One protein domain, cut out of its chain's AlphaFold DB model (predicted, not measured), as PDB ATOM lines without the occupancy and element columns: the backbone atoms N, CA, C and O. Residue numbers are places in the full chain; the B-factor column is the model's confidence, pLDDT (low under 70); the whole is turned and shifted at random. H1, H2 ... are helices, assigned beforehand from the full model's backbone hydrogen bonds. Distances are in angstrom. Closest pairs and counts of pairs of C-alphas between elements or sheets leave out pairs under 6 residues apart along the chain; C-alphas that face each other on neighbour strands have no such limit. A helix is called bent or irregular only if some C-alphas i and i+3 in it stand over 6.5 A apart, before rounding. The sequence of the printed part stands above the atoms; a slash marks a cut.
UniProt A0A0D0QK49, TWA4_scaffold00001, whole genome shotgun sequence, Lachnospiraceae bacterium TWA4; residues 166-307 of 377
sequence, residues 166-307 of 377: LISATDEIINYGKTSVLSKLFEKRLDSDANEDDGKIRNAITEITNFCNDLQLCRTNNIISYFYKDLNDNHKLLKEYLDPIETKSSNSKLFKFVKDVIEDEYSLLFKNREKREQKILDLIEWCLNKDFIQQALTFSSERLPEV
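Overview. This is residues 166 to 307 of the 377 residues of an uncharacterized protein of Lachnospiraceae bacterium TWA4 (UniProt A0A0D0QK49). Four helices running lengthwise, H1, H2, H3 and H6, make a bundle, and a hairpin of H7 and H8 lies crosswise at one end of it. The short helices H4 and H5 pack on H3, the longest helix. The printed part has 142 residues with eight named helices, H1 to H8 in order, and no named strand: all helix. It is compact, with a radius of gyration of the C-alphas of 15.6 A, and spans 49 by 31 by 21 A.

Arrangement. H1, residues 166 to 176, and H2, residues 180 to 189, form a hairpin; their closest C-alphas, Ala 169 and Leu 182, are 4.8 A apart. H3, residues 196 to 216, is the hub and only just touches H2, with 3 pairs of C-alphas within 8 A, closest Ser 183 and Ile 205, 6.7 A. H4, residues 220 to 227, forms a hairpin with H3, closest C-alphas Asp 214 and Ile 223, 6.3 A. H5, residues 238 to 242, touches H3, closest C-alphas Ala 204 and Tyr 241, 5.1 A. H6, residues 250 to 265, touches H1 with residues 258 to 265 alone, closest C-alphas Thr 170 and Val 258, 6.3 A. H7, residues 276 to 289, and H8, residues 293 to 307, form a hairpin at a shallow tilt of 16 degrees, closest C-alphas Glu 277 and Val 307, 4.8 A. H8 is about perpendicular to H3, at 88 degrees. Every O i to N i+4 pair is within hydrogen-bond range in H1, H2, H3, H5 and H7, against 3 of 4 in H4, 10 of 12 in H6 and 9 of 11 in H8.

Along the chain. H1 begins at C-alpha 166 (-45.632, -51.812, 29.128). H3 measures 30.6 A, H6 23.5 A and H7 20.1 A. H8, 19.1 A, ends at C-alpha 307 (-26.240, -42.522, -2.197); it is irregular, but only just: C-alphas 302 and 305 are 6.9 A apart.

Size, cuts and confidence. The farthest C-alphas, Asp 193 and Pro 305, are 49.5 A apart. The printed part has no cut and no long link. The pLDDT is under 70 at residues 192 to 194 and 230 to 234.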
ATOM      1  N   LEU A 166     -46.885 -51.990  29.865       88.50
ATOM      2  CA  LEU A 166     -45.632 -51.812  29.128       88.50
ATOM      3  C   LEU A 166     -45.513 -52.756  27.933       88.50
ATOM      4  O   LEU A 166     -44.942 -52.360  26.920       88.50
ATOM      5  N   ILE A 167     -46.063 -53.971  28.019       87.62
ATOM      6  CA  ILE A 167     -46.058 -54.920  26.896       87.62
ATOM      7  C   ILE A 167     -46.839 -54.314  25.728       87.62
ATOM      8  O   ILE A 167     -46.327 -54.208  24.621       87.62
ATOM      9  N   SER A 168     -48.055 -53.827  25.991       88.06
ATOM     10  CA  SER A 168     -48.865 -53.160  24.964       88.06
ATOM     11  C   SER A 168     -48.212 -51.869  24.462       88.06
ATOM     12  O   SER A 168     -48.280 -51.587  23.272       88.06
ATOM     13  N   ALA A 169     -47.588 -51.087  25.347       91.81
ATOM     14  CA  ALA A 169     -46.920 -49.839  24.985       91.81
ATOM     15  C   ALA A 169     -45.718 -50.067  24.059       91.81
ATOM     16  O   ALA A 169     -45.554 -49.358  23.072       91.81
ATOM     17  N   THR A 170     -44.888 -51.061  24.368       91.94
ATOM     18  CA  THR A 170     -43.701 -51.398  23.573       91.94
ATOM     19  C   THR A 170     -44.079 -52.000  22.223       91.94
ATOM     20  O   THR A 170     -43.574 -51.532  21.203       91.94
ATOM     21  N   ASP A 171     -45.037 -52.934  22.186       91.19
ATOM     22  CA  ASP A 171     -45.581 -53.468  20.931       91.19
ATOM     23  C   ASP A 171     -46.160 -52.364  20.041       91.19
ATOM     24  O   ASP A 171     -45.988 -52.389  18.820       91.19
ATOM     25  N   GLU A 172     -46.847 -51.387  20.643       92.00
ATOM     26  CA  GLU A 172     -47.451 -50.277  19.914       92.00
ATOM     27  C   GLU A 172     -46.394 -49.401  19.216       92.00
ATOM     28  O   GLU A 172     -46.551 -49.032  18.045       92.00
ATOM     29  N   ILE A 173     -45.296 -49.118  19.916       91.56
ATOM     30  CA  ILE A 173     -44.183 -48.315  19.401       91.56
ATOM     31  C   ILE A 173     -43.460 -49.060  18.285       91.56
ATOM     32  O   ILE A 173     -43.263 -48.504  17.206       91.56
ATOM     33  N   ILE A 174     -43.082 -50.315  18.535       89.31
ATOM     34  CA  ILE A 174     -42.228 -51.087  17.630       89.31
ATOM     35  C   ILE A 174     -42.949 -51.434  16.327       89.31
ATOM     36  O   ILE A 174     -42.365 -51.322  15.250       89.31
ATOM     37  N   ASN A 175     -44.205 -51.880  16.418       87.62
ATOM     38  CA  ASN A 175     -44.903 -52.458  15.269       87.62
ATOM     39  C   ASN A 175     -45.778 -51.443  14.530       87.62
ATOM     40  O   ASN A 175     -46.031 -51.608  13.339       87.62
ATOM     41  N   TYR A 176     -46.253 -50.399  15.216       85.88
ATOM     42  CA  TYR A 176     -47.204 -49.445  14.636       85.88
ATOM     43  C   TYR A 176     -46.724 -47.993  14.681       85.88
ATOM     44  O   TYR A 176     -47.420 -47.115  14.162       85.88
ATOM     45  N   GLY A 177     -45.570 -47.718  15.302       86.81
ATOM     46  CA  GLY A 177     -45.073 -46.357  15.481       86.81
ATOM     47  C   GLY A 177     -46.108 -45.477  16.176       86.81
ATOM     48  O   GLY A 177     -46.416 -44.396  15.685       86.81
ATOM     49  N   LYS A 178     -46.741 -45.964  17.248       90.81
ATOM     50  CA  LYS A 178     -47.683 -45.189  18.069       90.81
ATOM     51  C   LYS A 178     -47.248 -45.232  19.529       90.81
ATOM     52  O   LYS A 178     -46.620 -46.182  19.974       90.81
ATOM     53  N   THR A 179     -47.604 -44.200  20.281       93.94
ATOM     54  CA  THR A 179     -47.212 -44.042  21.692       93.94
ATOM     55  C   THR A 179     -48.412 -43.867  22.617       93.94
ATOM     56  O   THR A 179     -48.252 -43.469  23.768       93.94
ATOM     57  N   SER A 180     -49.633 -44.124  22.141       92.19
ATOM     58  CA  SER A 180     -50.855 -43.755  22.860       92.19
ATOM     59  C   SER A 180     -50.980 -44.461  24.213       92.19
ATOM     60  O   SER A 180     -51.382 -43.836  25.196       92.19
ATOM     61  N   VAL A 181     -50.589 -45.737  24.282       91.25
ATOM     62  CA  VAL A 181     -50.570 -46.524  25.519       91.25
ATOM     63  C   VAL A 181     -49.446 -46.051  26.440       91.25
ATOM     64  O   VAL A 181     -49.696 -45.834  27.624       91.25
ATOM     65  N   LEU A 182     -48.238 -45.824  25.908       93.44
ATOM     66  CA  LEU A 182     -47.104 -45.331  26.698       93.44
ATOM     67  C   LEU A 182     -47.433 -43.990  27.366       93.44
ATOM     68  O   LEU A 182     -47.233 -43.824  28.568       93.44
ATOM     69  N   SER A 183     -47.967 -43.050  26.588       93.06
ATOM     70  CA  SER A 183     -48.327 -41.717  27.065       93.06
ATOM     71  C   SER A 183     -49.375 -41.785  28.171       93.06
ATOM     72  O   SER A 183     -49.171 -41.177  29.216       93.06
ATOM     73  N   LYS A 184     -50.438 -42.586  28.007       89.94
ATOM     74  CA  LYS A 184     -51.476 -42.767  29.040       89.94
ATOM     75  C   LYS A 184     -50.935 -43.390  30.326       89.94
ATOM     76  O   LYS A 184     -51.312 -42.964  31.415       89.94
ATOM     77  N   LEU A 185     -50.055 -44.387  30.212       89.06
ATOM     78  CA  LEU A 185     -49.448 -45.045  31.370       89.06
ATOM     79  C   LEU A 185     -48.643 -44.047  32.212       89.06
ATOM     80  O   LEU A 185     -48.787 -44.000  33.433       89.06
ATOM     81  N   PHE A 186     -47.810 -43.233  31.565       90.38
ATOM     82  CA  PHE A 186     -46.976 -42.252  32.259       90.38
ATOM     83  C   PHE A 186     -47.732 -40.971  32.635       90.38
ATOM     84  O   PHE A 186     -47.370 -40.333  33.614       90.38
ATOM     85  N   GLU A 187     -48.824 -40.620  31.957       88.94
ATOM     86  CA  GLU A 187     -49.725 -39.544  32.393       88.94
ATOM     87  C   GLU A 187     -50.345 -39.848  33.763       88.94
ATOM     88  O   GLU A 187     -50.379 -38.970  34.619       88.94
ATOM     89  N   LYS A 188     -50.750 -41.104  34.002       84.69
ATOM     90  CA  LYS A 188     -51.291 -41.556  35.296       84.69
ATOM     91  C   LYS A 188     -50.239 -41.665  36.406       84.69
ATOM     92  O   LYS A 188     -50.596 -41.627  37.577       84.69
ATOM     93  N   ARG A 189     -48.968 -41.880  36.047       85.00
ATOM     94  CA  ARG A 189     -47.878 -42.205  36.989       85.00
ATOM     95  C   ARG A 189     -46.976 -41.032  37.352       85.00
ATOM     96  O   ARG A 189     -46.283 -41.101  38.365       85.00
ATOM     97  N   LEU A 190     -46.881 -40.034  36.482       86.38
ATOM     98  CA  LEU A 190     -45.995 -38.895  36.673       86.38
ATOM     99  C   LEU A 190     -46.786 -37.760  37.322       86.38
ATOM    100  O   LEU A 190     -47.770 -37.286  36.749       86.38
ATOM    101  N   ASP A 191     -46.307 -37.276  38.463       76.50
ATOM    102  CA  ASP A 191     -46.920 -36.152  39.166       76.50
ATOM    103  C   ASP A 191     -46.733 -34.830  38.404       76.50
ATOM    104  O   ASP A 191     -45.799 -34.655  37.606       76.50
ATOM    105  N   SER A 192     -47.647 -33.883  38.628       63.34
ATOM    106  CA  SER A 192     -47.561 -32.527  38.071       63.34
ATOM    107  C   SER A 192     -46.456 -31.692  38.725       63.34
ATOM    108  O   SER A 192     -45.823 -30.889  38.041       63.34
ATOM    109  N   ASP A 193     -46.164 -31.934  40.008       61.59
ATOM    110  CA  ASP A 193     -45.069 -31.305  40.763       61.59
ATOM    111  C   ASP A 193     -43.752 -32.081  40.552       61.59
ATOM    112  O   ASP A 193     -43.113 -32.569  41.484       61.59
ATOM    113  N   ALA A 194     -43.399 -32.265  39.276       64.69
ATOM    114  CA  ALA A 194     -42.421 -33.241  38.810       64.69
ATOM    115  C   ALA A 194     -41.006 -33.024  39.375       64.69
ATOM    116  O   ALA A 194     -40.439 -31.929  39.318       64.69
ATOM    117  N   ASN A 195     -40.386 -34.117  39.829       78.69
ATOM    118  CA  ASN A 195     -38.937 -34.170  40.012       78.69
ATOM    119  C   ASN A 195     -38.215 -34.147  38.643       78.69
ATOM    120  O   ASN A 195     -38.828 -34.311  37.586       78.69
ATOM    121  N   GLU A 196     -36.896 -33.932  38.654       83.38
ATOM    122  CA  GLU A 196     -36.099 -33.804  37.422       83.38
ATOM    123  C   GLU A 196     -36.218 -35.034  36.498       83.38
ATOM    124  O   GLU A 196     -36.307 -34.877  35.279       83.38
ATOM    125  N   ASP A 197     -36.264 -36.247  37.060       84.94
ATOM    126  CA  ASP A 197     -36.376 -37.490  36.288       84.94
ATOM    127  C   ASP A 197     -37.735 -37.602  35.589       84.94
ATOM    128  O   ASP A 197     -37.789 -37.921  34.402       84.94
ATOM    129  N   ASP A 198     -38.829 -37.269  36.276       89.12
ATOM    130  CA  ASP A 198     -40.173 -37.290  35.695       89.12
ATOM    131  C   ASP A 198     -40.293 -36.285  34.537       89.12
ATOM    132  O   ASP A 198     -40.861 -36.604  33.488       89.12
ATOM    133  N   GLY A 199     -39.683 -35.101  34.668       89.38
ATOM    134  CA  GLY A 199     -39.588 -34.125  33.577       89.38
ATOM    135  C   GLY A 199     -38.820 -34.660  32.362       89.38
ATOM    136  O   GLY A 199     -39.254 -34.487  31.219       89.38
ATOM    137  N   LYS A 200     -37.705 -35.366  32.587       90.69
ATOM    138  CA  LYS A 200     -36.941 -36.016  31.508       90.69
ATOM    139  C   LYS A 200     -37.738 -37.131  30.830       90.69
ATOM    140  O   LYS A 200     -37.709 -37.212  29.604       90.69
ATOM    141  N   ILE A 201     -38.484 -37.937  31.589       93.19
ATOM    142  CA  ILE A 201     -39.360 -38.985  31.041       93.19
ATOM    143  C   ILE A 201     -40.446 -38.367  30.153       93.19
ATOM    144  O   ILE A 201     -40.639 -38.829  29.029       93.19
ATOM    145  N   ARG A 202     -41.115 -37.286  30.591       92.12
ATOM    146  CA  ARG A 202     -42.120 -36.584  29.762       92.12
ATOM    147  C   ARG A 202     -41.528 -36.092  28.442       92.12
ATOM    148  O   ARG A 202     -42.136 -36.278  27.386       92.12
ATOM    149  N   ASN A 203     -40.332 -35.507  28.495       92.25
ATOM    150  CA  ASN A 203     -39.634 -35.044  27.298       92.25
ATOM    151  C   ASN A 203     -39.281 -36.214  26.371       92.25
ATOM    152  O   ASN A 203     -39.550 -36.142  25.177       92.25
ATOM    153  N   ALA A 204     -38.760 -37.320  26.909       94.31
ATOM    154  CA  ALA A 204     -38.454 -38.510  26.120       94.31
ATOM    155  C   ALA A 204     -39.702 -39.093  25.439       94.31
ATOM    156  O   ALA A 204     -39.670 -39.367  24.243       94.31
ATOM    157  N   ILE A 205     -40.824 -39.222  26.157       94.94
ATOM    158  CA  ILE A 205     -42.099 -39.696  25.590       94.94
ATOM    159  C   ILE A 205     -42.585 -38.767  24.473       94.94
ATOM    160  O   ILE A 205     -43.052 -39.243  23.435       94.94
ATOM    161  N   THR A 206     -42.452 -37.454  24.659       94.62
ATOM    162  CA  THR A 206     -42.820 -36.455  23.644       94.62
ATOM    163  C   THR A 206     -41.998 -36.638  22.372       94.62
ATOM    164  O   THR A 206     -42.558 -36.700  21.281       94.62
ATOM    165  N   GLU A 207     -40.684 -36.812  22.496       94.25
ATOM    166  CA  GLU A 207     -39.810 -37.001  21.337       94.25
ATOM    167  C   GLU A 207     -40.019 -38.345  20.640       94.25
ATOM    168  O   GLU A 207     -40.079 -38.386  19.411       94.25
ATOM    169  N   ILE A 208     -40.229 -39.433  21.391       94.56
ATOM    170  CA  ILE A 208     -40.618 -40.730  20.810       94.56
ATOM    171  C   ILE A 208     -41.930 -40.575  20.030       94.56
ATOM    172  O   ILE A 208     -42.060 -41.111  18.931       94.56
ATOM    173  N   THR A 209     -42.891 -39.818  20.569       95.31
ATOM    174  CA  THR A 209     -44.182 -39.556  19.918       95.31
ATOM    175  C   THR A 209     -44.010 -38.767  18.623       95.31
ATOM    176  O   THR A 209     -44.597 -39.131  17.606       95.31
ATOM    177  N   ASN A 210     -43.186 -37.718  18.628       94.31
ATOM    178  CA  ASN A 210     -42.902 -36.923  17.432       94.31
ATOM    179  C   ASN A 210     -42.223 -37.769  16.347       94.31
ATOM    180  O   ASN A 210     -42.682 -37.776  15.204       94.31
ATOM    181  N   PHE A 211     -41.213 -38.557  16.723       93.56
ATOM    182  CA  PHE A 211     -40.553 -39.498  15.822       93.56
ATOM    183  C   PHE A 211     -41.541 -40.506  15.217       93.56
ATOM    184  O   PHE A 211     -41.586 -40.681  14.000       93.56
ATOM    185  N   CYS A 212     -42.376 -41.127  16.051       93.38
ATOM    186  CA  CYS A 212     -43.419 -42.064  15.635       93.38
ATOM    187  C   CYS A 212     -44.398 -41.438  14.622       93.38
ATOM    188  O   CYS A 212     -44.712 -42.042  13.593       93.38
ATOM    189  N   ASN A 213     -44.830 -40.199  14.863       94.44
ATOM    190  CA  ASN A 213     -45.695 -39.460  13.942       94.44
ATOM    191  C   ASN A 213     -45.000 -39.170  12.605       94.44
ATOM    192  O   ASN A 213     -45.601 -39.339  11.541       94.44
ATOM    193  N   ASP A 214     -43.734 -38.756  12.635       93.69
ATOM    194  CA  ASP A 214     -42.967 -38.486  11.421       93.69
ATOM    195  C   ASP A 214     -42.701 -39.762  10.614       93.69
ATOM    196  O   ASP A 214     -42.776 -39.727   9.381       93.69
ATOM    197  N   LEU A 215     -42.487 -40.896  11.289       91.94
ATOM    198  CA  LEU A 215     -42.379 -42.221  10.679       91.94
ATOM    199  C   LEU A 215     -43.675 -42.639   9.967       91.94
ATOM    200  O   LEU A 215     -43.633 -43.094   8.819       91.94
ATOM    201  N   GLN A 216     -44.834 -42.442  10.601       91.56
ATOM    202  CA  GLN A 216     -46.133 -42.727   9.981       91.56
ATOM    203  C   GLN A 216     -46.411 -41.833   8.770       91.56
ATOM    204  O   GLN A 216     -46.877 -42.309   7.736       91.56
ATOM    205  N   LEU A 217     -46.094 -40.542   8.878       92.12
ATOM    206  CA  LEU A 217     -46.282 -39.565   7.804       92.12
ATOM    207  C   LEU A 217     -45.176 -39.614   6.737       92.12
ATOM    208  O   LEU A 217     -45.211 -38.820   5.799       92.12
ATOM    209  N   CYS A 218     -44.213 -40.532   6.867       91.31
ATOM    210  CA  CYS A 218     -43.079 -40.703   5.955       91.31
ATOM    211  C   CYS A 218     -42.255 -39.417   5.749       91.31
ATOM    212  O   CYS A 218     -41.768 -39.146   4.651       91.31
ATOM    213  N   ARG A 219     -42.075 -38.602   6.794       90.69
ATOM    214  CA  ARG A 219     -41.318 -37.342   6.725       90.69
ATOM    215  C   ARG A 219     -39.815 -37.615   6.768       90.69
ATOM    216  O   ARG A 219     -39.170 -37.484   7.805       90.69
ATOM    217  N   THR A 220     -39.248 -37.994   5.623       89.00
ATOM    218  CA  THR A 220     -37.878 -38.526   5.520       89.00
ATOM    219  C   THR A 220     -36.796 -37.625   6.125       89.00
ATOM    220  O   THR A 220     -35.889 -38.135   6.775       89.00
ATOM    221  N   ASN A 221     -36.886 -36.297   5.949       86.75
ATOM    222  CA  ASN A 221     -35.935 -35.344   6.542       86.75
ATOM    223  C   ASN A 221     -35.939 -35.422   8.072       86.75
ATOM    224  O   ASN A 221     -34.878 -35.563   8.670       86.75
ATOM    225  N   ASN A 222     -37.124 -35.368   8.685       89.94
ATOM    226  CA  ASN A 222     -37.260 -35.370  10.137       89.94
ATOM    227  C   ASN A 222     -36.812 -36.708  10.731       89.94
ATOM    228  O   ASN A 222     -36.096 -36.756  11.721       89.94
ATOM    229  N   ILE A 223     -37.182 -37.819  10.088       91.38
ATOM    230  CA  ILE A 223     -36.762 -39.154  10.524       91.38
ATOM    231  C   ILE A 223     -35.225 -39.246  10.579       91.38
ATOM    232  O   ILE A 223     -34.673 -39.752  11.550       91.38
ATOM    233  N   ILE A 224     -34.523 -38.721   9.566       89.25
ATOM    234  CA  ILE A 224     -33.051 -38.705   9.524       89.25
ATOM    235  C   ILE A 224     -32.469 -37.874  10.679       89.25
ATOM    236  O   ILE A 224     -31.500 -38.321  11.300       89.25
ATOM    237  N   SER A 225     -33.054 -36.715  11.010       88.94
ATOM    238  CA  SER A 225     -32.539 -35.839  12.077       88.94
ATOM    239  C   SER A 225     -32.638 -36.456  13.476       88.94
ATOM    240  O   SER A 225     -31.830 -36.130  14.342       88.94
ATOM    241  N   TYR A 226     -33.552 -37.407  13.707       90.81
ATOM    242  CA  TYR A 226     -33.622 -38.129  14.987       90.81
ATOM    243  C   TYR A 226     -32.409 -39.030  15.253       90.81
ATOM    244  O   TYR A 226     -32.086 -39.293  16.414       90.81
ATOM    245  N   PHE A 227     -31.719 -39.497  14.211       90.06
ATOM    246  CA  PHE A 227     -30.595 -40.432  14.343       90.06
ATOM    247  C   PHE A 227     -29.247 -39.806  13.996       90.06
ATOM    248  O   PHE A 227     -28.209 -40.253  14.489       90.06
ATOM    249  N   TYR A 228     -29.240 -38.765  13.164       87.31
ATOM    250  CA  TYR A 228     -28.021 -38.246  12.570       87.31
ATOM    251  C   TYR A 228     -27.969 -36.722  12.643       87.31
ATOM    252  O   TYR A 228     -28.801 -36.041  12.058       87.31
ATOM    253  N   LYS A 229     -26.936 -36.189  13.308       80.38
ATOM    254  CA  LYS A 229     -26.650 -34.753  13.284       80.38
ATOM    255  C   LYS A 229     -26.092 -34.370  11.922       80.38
ATOM    256  O   LYS A 229     -25.102 -34.958  11.475       80.38
ATOM    257  N   ASP A 230     -26.697 -33.368  11.302       69.62
ATOM    258  CA  ASP A 230     -26.093 -32.648  10.189       69.62
ATOM    259  C   ASP A 230     -25.248 -31.479  10.723       69.62
ATOM    260  O   ASP A 230     -25.455 -30.999  11.834       69.62
ATOM    261  N   LEU A 231     -24.266 -31.017   9.938       51.28
ATOM    262  CA  LEU A 231     -23.271 -30.012  10.368       51.28
ATOM    263  C   LEU A 231     -23.878 -28.681  10.861       51.28
ATOM    264  O   LEU A 231     -23.194 -27.930  11.550       51.28
ATOM    265  N   ASN A 232     -25.142 -28.407  10.525       53.31
ATOM    266  CA  ASN A 232     -25.873 -27.191  10.889       53.31
ATOM    267  C   ASN A 232     -27.107 -27.461  11.771       53.31
ATOM    268  O   ASN A 232     -27.925 -26.559  11.945       53.31
ATOM    269  N   ASP A 233     -27.275 -28.684  12.285       64.50
ATOM    270  CA  ASP A 233     -28.455 -29.063  13.060       64.50
ATOM    271  C   ASP A 233     -28.166 -29.054  14.569       64.50
ATOM    272  O   ASP A 233     -27.317 -29.792  15.071       64.50
ATOM    273  N   ASN A 234     -28.887 -28.196  15.296       65.06
ATOM    274  CA  ASN A 234     -28.833 -28.112  16.757       65.06
ATOM    275  C   ASN A 234     -29.815 -29.083  17.438       65.06
ATOM    276  O   ASN A 234     -29.913 -29.080  18.668       65.06
ATOM    277  N   HIS A 235     -30.559 -29.889  16.674       74.38
ATOM    278  CA  HIS A 235     -31.474 -30.879  17.225       74.38
ATOM    279  C   HIS A 235     -30.707 -31.970  17.988       74.38
ATOM    280  O   HIS A 235     -29.659 -32.468  17.568       74.38
ATOM    281  N   LYS A 236     -31.243 -32.355  19.149       82.25
ATOM    282  CA  LYS A 236     -30.760 -33.514  19.905       82.25
ATOM    283  C   LYS A 236     -31.195 -34.808  19.229       82.25
ATOM    284  O   LYS A 236     -32.321 -34.905  18.752       82.25
ATOM    285  N   LEU A 237     -30.337 -35.820  19.230       89.31
ATOM    286  CA  LEU A 237     -30.718 -37.140  18.720       89.31
ATOM    287  C   LEU A 237     -31.729 -37.803  19.658       89.31
ATOM    288  O   LEU A 237     -31.693 -37.558  20.863       89.31
ATOM    289  N   LEU A 238     -32.559 -38.710  19.142       89.50
ATOM    290  CA  LEU A 238     -33.525 -39.467  19.945       89.50
ATOM    291  C   LEU A 238     -32.845 -40.136  21.150       89.50
ATOM    292  O   LEU A 238     -33.335 -40.052  22.273       89.50
ATOM    293  N   LYS A 239     -31.652 -40.705  20.941       90.12
ATOM    294  CA  LYS A 239     -30.850 -41.321  22.006       90.12
ATOM    295  C   LYS A 239     -30.468 -40.344  23.128       90.12
ATOM    296  O   LYS A 239     -30.483 -40.708  24.298       90.12
ATOM    297  N   GLU A 240     -30.208 -39.079  22.799       89.94
ATOM    298  CA  GLU A 240     -29.854 -38.045  23.783       89.94
ATOM    299  C   GLU A 240     -31.035 -37.649  24.683       89.94
ATOM    300  O   GLU A 240     -30.814 -37.080  25.752       89.94
ATOM    301  N   TYR A 241     -32.277 -37.947  24.290       89.00
ATOM    302  CA  TYR A 241     -33.445 -37.807  25.166       89.00
ATOM    303  C   TYR A 241     -33.638 -39.013  26.093       89.00
ATOM    304  O   TYR A 241     -34.220 -38.867  27.165       89.00
ATOM    305  N   LEU A 242     -33.117 -40.185  25.717       87.31
ATOM    306  CA  LEU A 242     -33.216 -41.428  26.490       87.31
ATOM    307  C   LEU A 242     -32.109 -41.563  27.551       87.31
ATOM    308  O   LEU A 242     -32.319 -42.157  28.609       87.31
ATOM    309  N   ASP A 243     -30.916 -41.034  27.285       84.62
ATOM    310  CA  ASP A 243     -29.736 -41.180  28.147       84.62
ATOM    311  C   ASP A 243     -29.710 -40.391  29.474       84.62
ATOM    312  O   ASP A 243     -29.170 -40.930  30.441       84.62
ATOM    313  N   PRO A 244     -30.273 -39.173  29.612       75.62
ATOM    314  CA  PRO A 244     -30.106 -38.372  30.830       75.62
ATOM    315  C   PRO A 244     -30.987 -38.821  32.008       75.62
ATOM    316  O   PRO A 244     -30.962 -38.176  33.060       75.62
ATOM    317  N   ILE A 245     -31.792 -39.872  31.832       78.88
ATOM    318  CA  ILE A 245     -32.760 -40.367  32.816       78.88
ATOM    319  C   ILE A 245     -32.038 -41.270  33.822       78.88
ATOM    320  O   ILE A 245     -31.605 -42.375  33.485       78.88
ATOM    321  N   GLU A 246     -31.913 -40.819  35.070       75.81
ATOM    322  CA  GLU A 246     -31.266 -41.604  36.119       75.81
ATOM    323  C   GLU A 246     -32.233 -42.652  36.684       75.81
ATOM    324  O   GLU A 246     -33.398 -42.380  36.953       75.81
ATOM    325  N   THR A 247     -31.767 -43.878  36.932       76.62
ATOM    326  CA  THR A 247     -32.618 -44.981  37.429       76.62
ATOM    327  C   THR A 247     -32.830 -44.929  38.948       76.62
ATOM    328  O   THR A 247     -32.620 -45.928  39.649       76.62
ATOM    329  N   LYS A 248     -33.174 -43.755  39.484       80.88
ATOM    330  CA  LYS A 248     -33.384 -43.531  40.921       80.88
ATOM    331  C   LYS A 248     -34.834 -43.776  41.341       80.88
ATOM    332  O   LYS A 248     -35.055 -44.516  42.303       80.88
ATOM    333  N   SER A 249     -35.805 -43.219  40.615       85.38
ATOM    334  CA  SER A 249     -37.235 -43.367  40.912       85.38
ATOM    335  C   SER A 249     -37.816 -44.690  40.387       85.38
ATOM    336  O   SER A 249     -37.223 -45.386  39.559       85.38
ATOM    337  N   SER A 250     -38.984 -45.085  40.897       84.06
ATOM    338  CA  SER A 250     -39.754 -46.221  40.365       84.06
ATOM    339  C   SER A 250     -40.164 -45.979  38.909       84.06
ATOM    340  O   SER A 250     -40.022 -46.878  38.081       84.06
ATOM    341  N   ASN A 251     -40.588 -44.756  38.580       87.81
ATOM    342  CA  ASN A 251     -40.966 -44.360  37.224       87.81
ATOM    343  C   ASN A 251     -39.782 -44.407  36.252       87.81
ATOM    344  O   ASN A 251     -39.936 -44.922  35.147       87.81
ATOM    345  N   SER A 252     -38.590 -43.960  36.654       89.38
ATOM    346  CA  SER A 252     -37.412 -44.022  35.782       89.38
ATOM    347  C   SER A 252     -36.894 -45.446  35.580       89.38
ATOM    348  O   SER A 252     -36.486 -45.803  34.475       89.38
ATOM    349  N   LYS A 253     -36.996 -46.309  36.600       89.06
ATOM    350  CA  LYS A 253     -36.757 -47.757  36.452       89.06
ATOM    351  C   LYS A 253     -37.767 -48.412  35.513       89.06
ATOM    352  O   LYS A 253     -37.382 -49.272  34.730       89.06
ATOM    353  N   LEU A 254     -39.035 -48.004  35.573       88.94
ATOM    354  CA  LEU A 254     -40.071 -48.518  34.684       88.94
ATOM    355  C   LEU A 254     -39.844 -48.057  33.238       88.94
ATOM    356  O   LEU A 254     -39.883 -48.864  32.313       88.94
ATOM    357  N   PHE A 255     -39.541 -46.772  33.048       91.81
ATOM    358  CA  PHE A 255     -39.247 -46.200  31.736       91.81
ATOM    359  C   PHE A 255     -37.997 -46.815  31.107       91.81
ATOM    360  O   PHE A 255     -37.943 -46.969  29.889       91.81
ATOM    361  N   LYS A 256     -37.023 -47.244  31.920       91.62
ATOM    362  CA  LYS A 256     -35.848 -47.959  31.423       91.62
ATOM    363  C   LYS A 256     -36.216 -49.193  30.592       91.62
ATOM    364  O   LYS A 256     -35.588 -49.403  29.568       91.62
ATOM    365  N   PHE A 257     -37.245 -49.962  30.959       90.25
ATOM    366  CA  PHE A 257     -37.666 -51.104  30.135       90.25
ATOM    367  C   PHE A 257     -38.087 -50.671  28.725       90.25
ATOM    368  O   PHE A 257     -37.741 -51.325  27.750       90.25
ATOM    369  N   VAL A 258     -38.789 -49.541  28.609       91.94
ATOM    370  CA  VAL A 258     -39.194 -48.970  27.314       91.94
ATOM    371  C   VAL A 258     -37.983 -48.452  26.550       91.94
ATOM    372  O   VAL A 258     -37.853 -48.714  25.357       91.94
ATOM    373  N   LYS A 259     -37.081 -47.746  27.241       92.88
ATOM    374  CA  LYS A 259     -35.814 -47.286  26.673       92.88
ATOM    375  C   LYS A 259     -35.024 -48.453  26.085       92.88
ATOM    376  O   LYS A 259     -34.648 -48.373  24.924       92.88
ATOM    377  N   ASP A 260     -34.781 -49.499  26.870       92.38
ATOM    378  CA  ASP A 260     -33.951 -50.637  26.471       92.38
ATOM    379  C   ASP A 260     -34.534 -51.309  25.211       92.38
ATOM    380  O   ASP A 260     -33.796 -51.643  24.286       92.38
ATOM    381  N   VAL A 261     -35.865 -51.415  25.124       92.31
ATOM    382  CA  VAL A 261     -36.568 -51.925  23.938       92.31
ATOM    383  C   VAL A 261     -36.390 -51.016  22.716       92.31
ATOM    384  O   VAL A 261     -36.118 -51.504  21.623       92.31
ATOM    385  N   ILE A 262     -36.513 -49.696  22.878       92.00
ATOM    386  CA  ILE A 262     -36.286 -48.722  21.796       92.00
ATOM    387  C   ILE A 262     -34.821 -48.771  21.332       92.00
ATOM    388  O   ILE A 262     -34.543 -48.757  20.136       92.00
ATOM    389  N   GLU A 263     -33.867 -48.837  22.256       92.12
ATOM    390  CA  GLU A 263     -32.443 -48.894  21.915       92.12
ATOM    391  C   GLU A 263     -32.067 -50.153  21.138       92.12
ATOM    392  O   GLU A 263     -31.269 -50.059  20.203       92.12
ATOM    393  N   ASP A 264     -32.649 -51.299  21.494       92.56
ATOM    394  CA  ASP A 264     -32.462 -52.553  20.764       92.56
ATOM    395  C   ASP A 264     -33.097 -52.486  19.366       92.56
ATOM    396  O   ASP A 264     -32.425 -52.734  18.359       92.56
ATOM    397  N   GLU A 265     -34.350 -52.030  19.293       92.12
ATOM    398  CA  GLU A 265     -35.124 -51.915  18.054       92.12
ATOM    399  C   GLU A 265     -34.430 -51.030  17.007       92.12
ATOM    400  O   GLU A 265     -34.276 -51.407  15.843       92.12
ATOM    401  N   TYR A 266     -33.959 -49.855  17.424       91.50
ATOM    402  CA  TYR A 266     -33.304 -48.895  16.534       91.50
ATOM    403  C   TYR A 266     -31.771 -48.999  16.578       91.50
ATOM    404  O   TYR A 266     -31.068 -48.098  16.109       91.50
ATOM    405  N   SER A 267     -31.220 -50.097  17.105       92.25
ATOM    406  CA  SER A 267     -29.773 -50.291  17.283       92.25
ATOM    407  C   SER A 267     -28.978 -50.139  15.983       92.25
ATOM    408  O   SER A 267     -27.879 -49.578  15.992       92.25
ATOM    409  N   LEU A 268     -29.534 -50.586  14.849       92.62
ATOM    410  CA  LEU A 268     -28.949 -50.392  13.519       92.62
ATOM    411  C   LEU A 268     -28.798 -48.900  13.184       92.62
ATOM    412  O   LEU A 268     -27.747 -48.498  12.690       92.62
ATOM    413  N   LEU A 269     -29.808 -48.090  13.503       91.81
ATOM    414  CA  LEU A 269     -29.849 -46.660  13.193       91.81
ATOM    415  C   LEU A 269     -28.972 -45.837  14.137       91.81
ATOM    416  O   LEU A 269     -28.358 -44.863  13.707       91.81
ATOM    417  N   PHE A 270     -28.842 -46.264  15.394       89.88
ATOM    418  CA  PHE A 270     -27.953 -45.638  16.377       89.88
ATOM    419  C   PHE A 270     -26.463 -45.918  16.145       89.88
ATOM    420  O   PHE A 270     -25.619 -45.356  16.852       89.88
ATOM    421  N   LYS A 271     -26.097 -46.765  15.172       86.94
ATOM    422  CA  LYS A 271     -24.688 -46.981  14.827       86.94
ATOM    423  C   LYS A 271     -24.056 -45.668  14.392       86.94
ATOM    424  O   LYS A 271     -24.522 -44.997  13.472       86.94
ATOM    425  N   ASN A 272     -22.923 -45.340  15.010       81.38
ATOM    426  CA  ASN A 272     -22.136 -44.195  14.588       81.38
ATOM    427  C   ASN A 272     -21.502 -44.485  13.219       81.38
ATOM    428  O   ASN A 272     -20.482 -45.169  13.113       81.38
ATOM    429  N   ARG A 273     -22.150 -44.008  12.158       82.69
ATOM    430  CA  ARG A 273     -21.627 -44.041  10.794       82.69
ATOM    431  C   ARG A 273     -20.970 -42.705  10.483       82.69
ATOM    432  O   ARG A 273     -21.572 -41.653  10.681       82.69
ATOM    433  N   GLU A 274     -19.772 -42.740   9.917       81.75
ATOM    434  CA  GLU A 274     -19.125 -41.521   9.415       81.75
ATOM    435  C   GLU A 274     -19.793 -41.028   8.125       81.75
ATOM    436  O   GLU A 274     -20.009 -39.837   7.927       81.75
ATOM    437  N   LYS A 275     -20.160 -41.973   7.257       86.75
ATOM    438  CA  LYS A 275     -20.631 -41.726   5.895       86.75
ATOM    439  C   LYS A 275     -22.154 -41.613   5.826       86.75
ATOM    440  O   LYS A 275     -22.863 -42.515   6.284       86.75
ATOM    441  N   ARG A 276     -22.657 -40.525   5.235       84.88
ATOM    442  CA  ARG A 276     -24.097 -40.230   5.128       84.88
ATOM    443  C   ARG A 276     -24.832 -41.240   4.256       84.88
ATOM    444  O   ARG A 276     -25.931 -41.662   4.607       84.88
ATOM    445  N   GLU A 277     -24.199 -41.723   3.199       87.94
ATOM    446  CA  GLU A 277     -24.768 -42.754   2.345       87.94
ATOM    447  C   GLU A 277     -25.018 -44.070   3.094       87.94
ATOM    448  O   GLU A 277     -25.994 -44.759   2.813       87.94
ATOM    449  N   GLN A 278     -24.181 -44.416   4.079       90.38
ATOM    450  CA  GLN A 278     -24.383 -45.627   4.873       90.38
ATOM    451  C   GLN A 278     -25.549 -45.466   5.850       90.38
ATOM    452  O   GLN A 278     -26.311 -46.404   6.032       90.38
ATOM    453  N   LYS A 279     -25.718 -44.272   6.427       90.19
ATOM    454  CA  LYS A 279     -26.863 -43.929   7.286       90.19
ATOM    455  C   LYS A 279     -28.191 -44.095   6.548       90.19
ATOM    456  O   LYS A 279     -29.121 -44.695   7.067       90.19
ATOM    457  N   ILE A 280     -28.255 -43.602   5.308       91.25
ATOM    458  CA  ILE A 280     -29.441 -43.735   4.450       91.25
ATOM    459  C   ILE A 280     -29.731 -45.211   4.146       91.25
ATOM    460  O   ILE A 280     -30.882 -45.632   4.223       91.25
ATOM    461  N   LEU A 281     -28.701 -45.997   3.813       93.19
ATOM    462  CA  LEU A 281     -28.861 -47.425   3.526       93.19
ATOM    463  C   LEU A 281     -29.316 -48.219   4.755       93.19
ATOM    464  O   LEU A 281     -30.247 -49.005   4.629       93.19
ATOM    465  N   ASP A 282     -28.718 -47.971   5.924       94.25
ATOM    466  CA  ASP A 282     -29.116 -48.595   7.193       94.25
ATOM    467  C   ASP A 282     -30.591 -48.287   7.517       94.25
ATOM    468  O   ASP A 282     -31.313 -49.146   8.019       94.25
ATOM    469  N   LEU A 283     -31.062 -47.080   7.186       93.44
ATOM    470  CA  LEU A 283     -32.448 -46.677   7.402       93.44
ATOM    471  C   LEU A 283     -33.429 -47.363   6.446       93.44
ATOM    472  O   LEU A 283     -34.477 -47.836   6.881       93.44
ATOM    473  N   ILE A 284     -33.077 -47.468   5.162       94.25
ATOM    474  CA  ILE A 284     -33.868 -48.230   4.183       94.25
ATOM    475  C   ILE A 284     -33.922 -49.710   4.582       94.25
ATOM    476  O   ILE A 284     -34.996 -50.307   4.558       94.25
ATOM    477  N   GLU A 285     -32.784 -50.291   4.972       95.19
ATOM    478  CA  GLU A 285     -32.690 -51.674   5.447       95.19
ATOM    479  C   GLU A 285     -33.564 -51.897   6.684       95.19
ATOM    480  O   GLU A 285     -34.332 -52.856   6.726       95.19
ATOM    481  N   TRP A 286     -33.521 -50.978   7.651       95.06
ATOM    482  CA  TRP A 286     -34.393 -51.038   8.819       95.06
ATOM    483  C   TRP A 286     -35.874 -51.000   8.419       95.06
ATOM    484  O   TRP A 286     -36.622 -51.884   8.826       95.06
ATOM    485  N   CYS A 287     -36.302 -50.070   7.557       93.50
ATOM    486  CA  CYS A 287     -37.696 -50.030   7.096       93.50
ATOM    487  C   CYS A 287     -38.132 -51.342   6.419       93.50
ATOM    488  O   CYS A 287     -39.257 -51.786   6.633       93.50
ATOM    489  N   LEU A 288     -37.260 -51.972   5.624       93.69
ATOM    490  CA  LEU A 288     -37.550 -53.261   4.986       93.69
ATOM    491  C   LEU A 288     -37.689 -54.388   6.015       93.69
ATOM    492  O   LEU A 288     -38.624 -55.174   5.920       93.69
ATOM    493  N   ASN A 289     -36.810 -54.434   7.018       92.94
ATOM    494  CA  ASN A 289     -36.873 -55.433   8.089       92.94
ATOM    495  C   ASN A 289     -38.133 -55.295   8.964       92.94
ATOM    496  O   ASN A 289     -38.529 -56.263   9.608       92.94
ATOM    497  N   LYS A 290     -38.757 -54.109   8.994       90.06
ATOM    498  CA  LYS A 290     -40.016 -53.835   9.712       90.06
ATOM    499  C   LYS A 290     -41.270 -53.963   8.850       90.06
ATOM    500  O   LYS A 290     -42.348 -53.600   9.311       90.06
ATOM    501  N   ASP A 291     -41.145 -54.409   7.600       91.31
ATOM    502  CA  ASP A 291     -42.240 -54.416   6.620       91.31
ATOM    503  C   ASP A 291     -42.879 -53.025   6.395       91.31
ATOM    504  O   ASP A 291     -44.008 -52.892   5.915       91.31
ATOM    505  N   PHE A 292     -42.136 -51.946   6.660       91.94
ATOM    506  CA  PHE A 292     -42.530 -50.564   6.368       91.94
ATOM    507  C   PHE A 292     -42.267 -50.238   4.895       91.94
ATOM    508  O   PHE A 292     -41.476 -49.360   4.541       91.94
ATOM    509  N   ILE A 293     -42.926 -50.988   4.006       92.06
ATOM    510  CA  ILE A 293     -42.676 -50.964   2.559       92.06
ATOM    511  C   ILE A 293     -42.892 -49.564   1.968       92.06
ATOM    512  O   ILE A 293     -42.100 -49.118   1.140       92.06
ATOM    513  N   GLN A 294     -43.921 -48.834   2.412       91.56
ATOM    514  CA  GLN A 294     -44.185 -47.471   1.942       91.56
ATOM    515  C   GLN A 294     -43.057 -46.507   2.334       91.56
ATOM    516  O   GLN A 294     -42.594 -45.722   1.502       91.56
ATOM    517  N   GLN A 295     -42.587 -46.582   3.577       93.50
ATOM    518  CA  GLN A 295     -41.475 -45.783   4.076       93.50
ATOM    519  C   GLN A 295     -40.201 -46.133   3.304       93.50
ATOM    520  O   GLN A 295     -39.541 -45.234   2.785       93.50
ATOM    521  N   ALA A 296     -39.894 -47.425   3.141       94.81
ATOM    522  CA  ALA A 296     -38.723 -47.895   2.403       94.81
ATOM    523  C   ALA A 296     -38.717 -47.397   0.946       94.81
ATOM    524  O   ALA A 296     -37.688 -46.918   0.458       94.81
ATOM    525  N   LEU A 297     -39.864 -47.455   0.260       93.88
ATOM    526  CA  LEU A 297     -40.026 -46.913  -1.091       93.88
ATOM    527  C   LEU A 297     -39.822 -45.397  -1.122       93.88
ATOM    528  O   LEU A 297     -39.102 -44.909  -1.990       93.88
ATOM    529  N   THR A 298     -40.391 -44.668  -0.160       92.94
ATOM    530  CA  THR A 298     -40.270 -43.204  -0.071       92.94
ATOM    531  C   THR A 298     -38.815 -42.787   0.161       92.94
ATOM    532  O   THR A 298     -38.273 -41.964  -0.580       92.94
ATOM    533  N   PHE A 299     -38.125 -43.420   1.117       91.88
ATOM    534  CA  PHE A 299     -36.692 -43.210   1.332       91.88
ATOM    535  C   PHE A 299     -35.868 -43.564   0.099       91.88
ATOM    536  O   PHE A 299     -34.959 -42.819  -0.266       91.88
ATOM    537  N   SER A 300     -36.201 -44.660  -0.580       91.06
ATOM    538  CA  SER A 300     -35.519 -45.049  -1.812       91.06
ATOM    539  C   SER A 300     -35.704 -43.997  -2.906       91.06
ATOM    540  O   SER A 300     -34.727 -43.589  -3.527       91.06
ATOM    541  N   SER A 301     -36.918 -43.486  -3.116       89.19
ATOM    542  CA  SER A 301     -37.151 -42.446  -4.119       89.19
ATOM    543  C   SER A 301     -36.458 -41.128  -3.775       89.19
ATOM    544  O   SER A 301     -35.908 -40.489  -4.668       89.19
ATOM    545  N   GLU A 302     -36.455 -40.733  -2.500       89.44
ATOM    546  CA  GLU A 302     -36.008 -39.404  -2.065       89.44
ATOM    547  C   GLU A 302     -34.511 -39.309  -1.737       89.44
ATOM    548  O   GLU A 302     -33.913 -38.238  -1.883       89.44
ATOM    549  N   ARG A 303     -33.899 -40.407  -1.274       90.31
ATOM    550  CA  ARG A 303     -32.535 -40.425  -0.708       90.31
ATOM    551  C   ARG A 303     -31.565 -41.343  -1.424       90.31
ATOM    552  O   ARG A 303     -30.370 -41.065  -1.407       90.31
ATOM    553  N   LEU A 304     -32.031 -42.392  -2.101       90.00
ATOM    554  CA  LEU A 304     -31.128 -43.235  -2.885       90.00
ATOM    555  C   LEU A 304     -30.379 -42.457  -3.986       90.00
ATOM    556  O   LEU A 304     -29.201 -42.757  -4.181       90.00
ATOM    557  N   PRO A 305     -30.952 -41.422  -4.646       88.62
ATOM    558  CA  PRO A 305     -30.186 -40.569  -5.558       88.62
ATOM    559  C   PRO A 305     -28.908 -39.988  -4.941       88.62
ATOM    560  O   PRO A 305     -27.870 -39.934  -5.598       88.62
ATOM    561  N   GLU A 306     -28.961 -39.594  -3.664       88.06
ATOM    562  CA  GLU A 306     -27.807 -39.076  -2.925       88.06
ATOM    563  C   GLU A 306     -26.727 -40.153  -2.760       88.06
ATOM    564  O   GLU A 306     -25.563 -39.912  -3.076       88.06
ATOM    565  N   VAL A 307     -27.130 -41.360  -2.354       88.94
ATOM    566  CA  VAL A 307     -26.240 -42.522  -2.197       88.94
ATOM    567  C   VAL A 307     -25.556 -42.884  -3.515       88.94
ATOM    568  O   VAL A 307     -24.353 -43.139  -3.531       88.94
TER     569      VAL A 307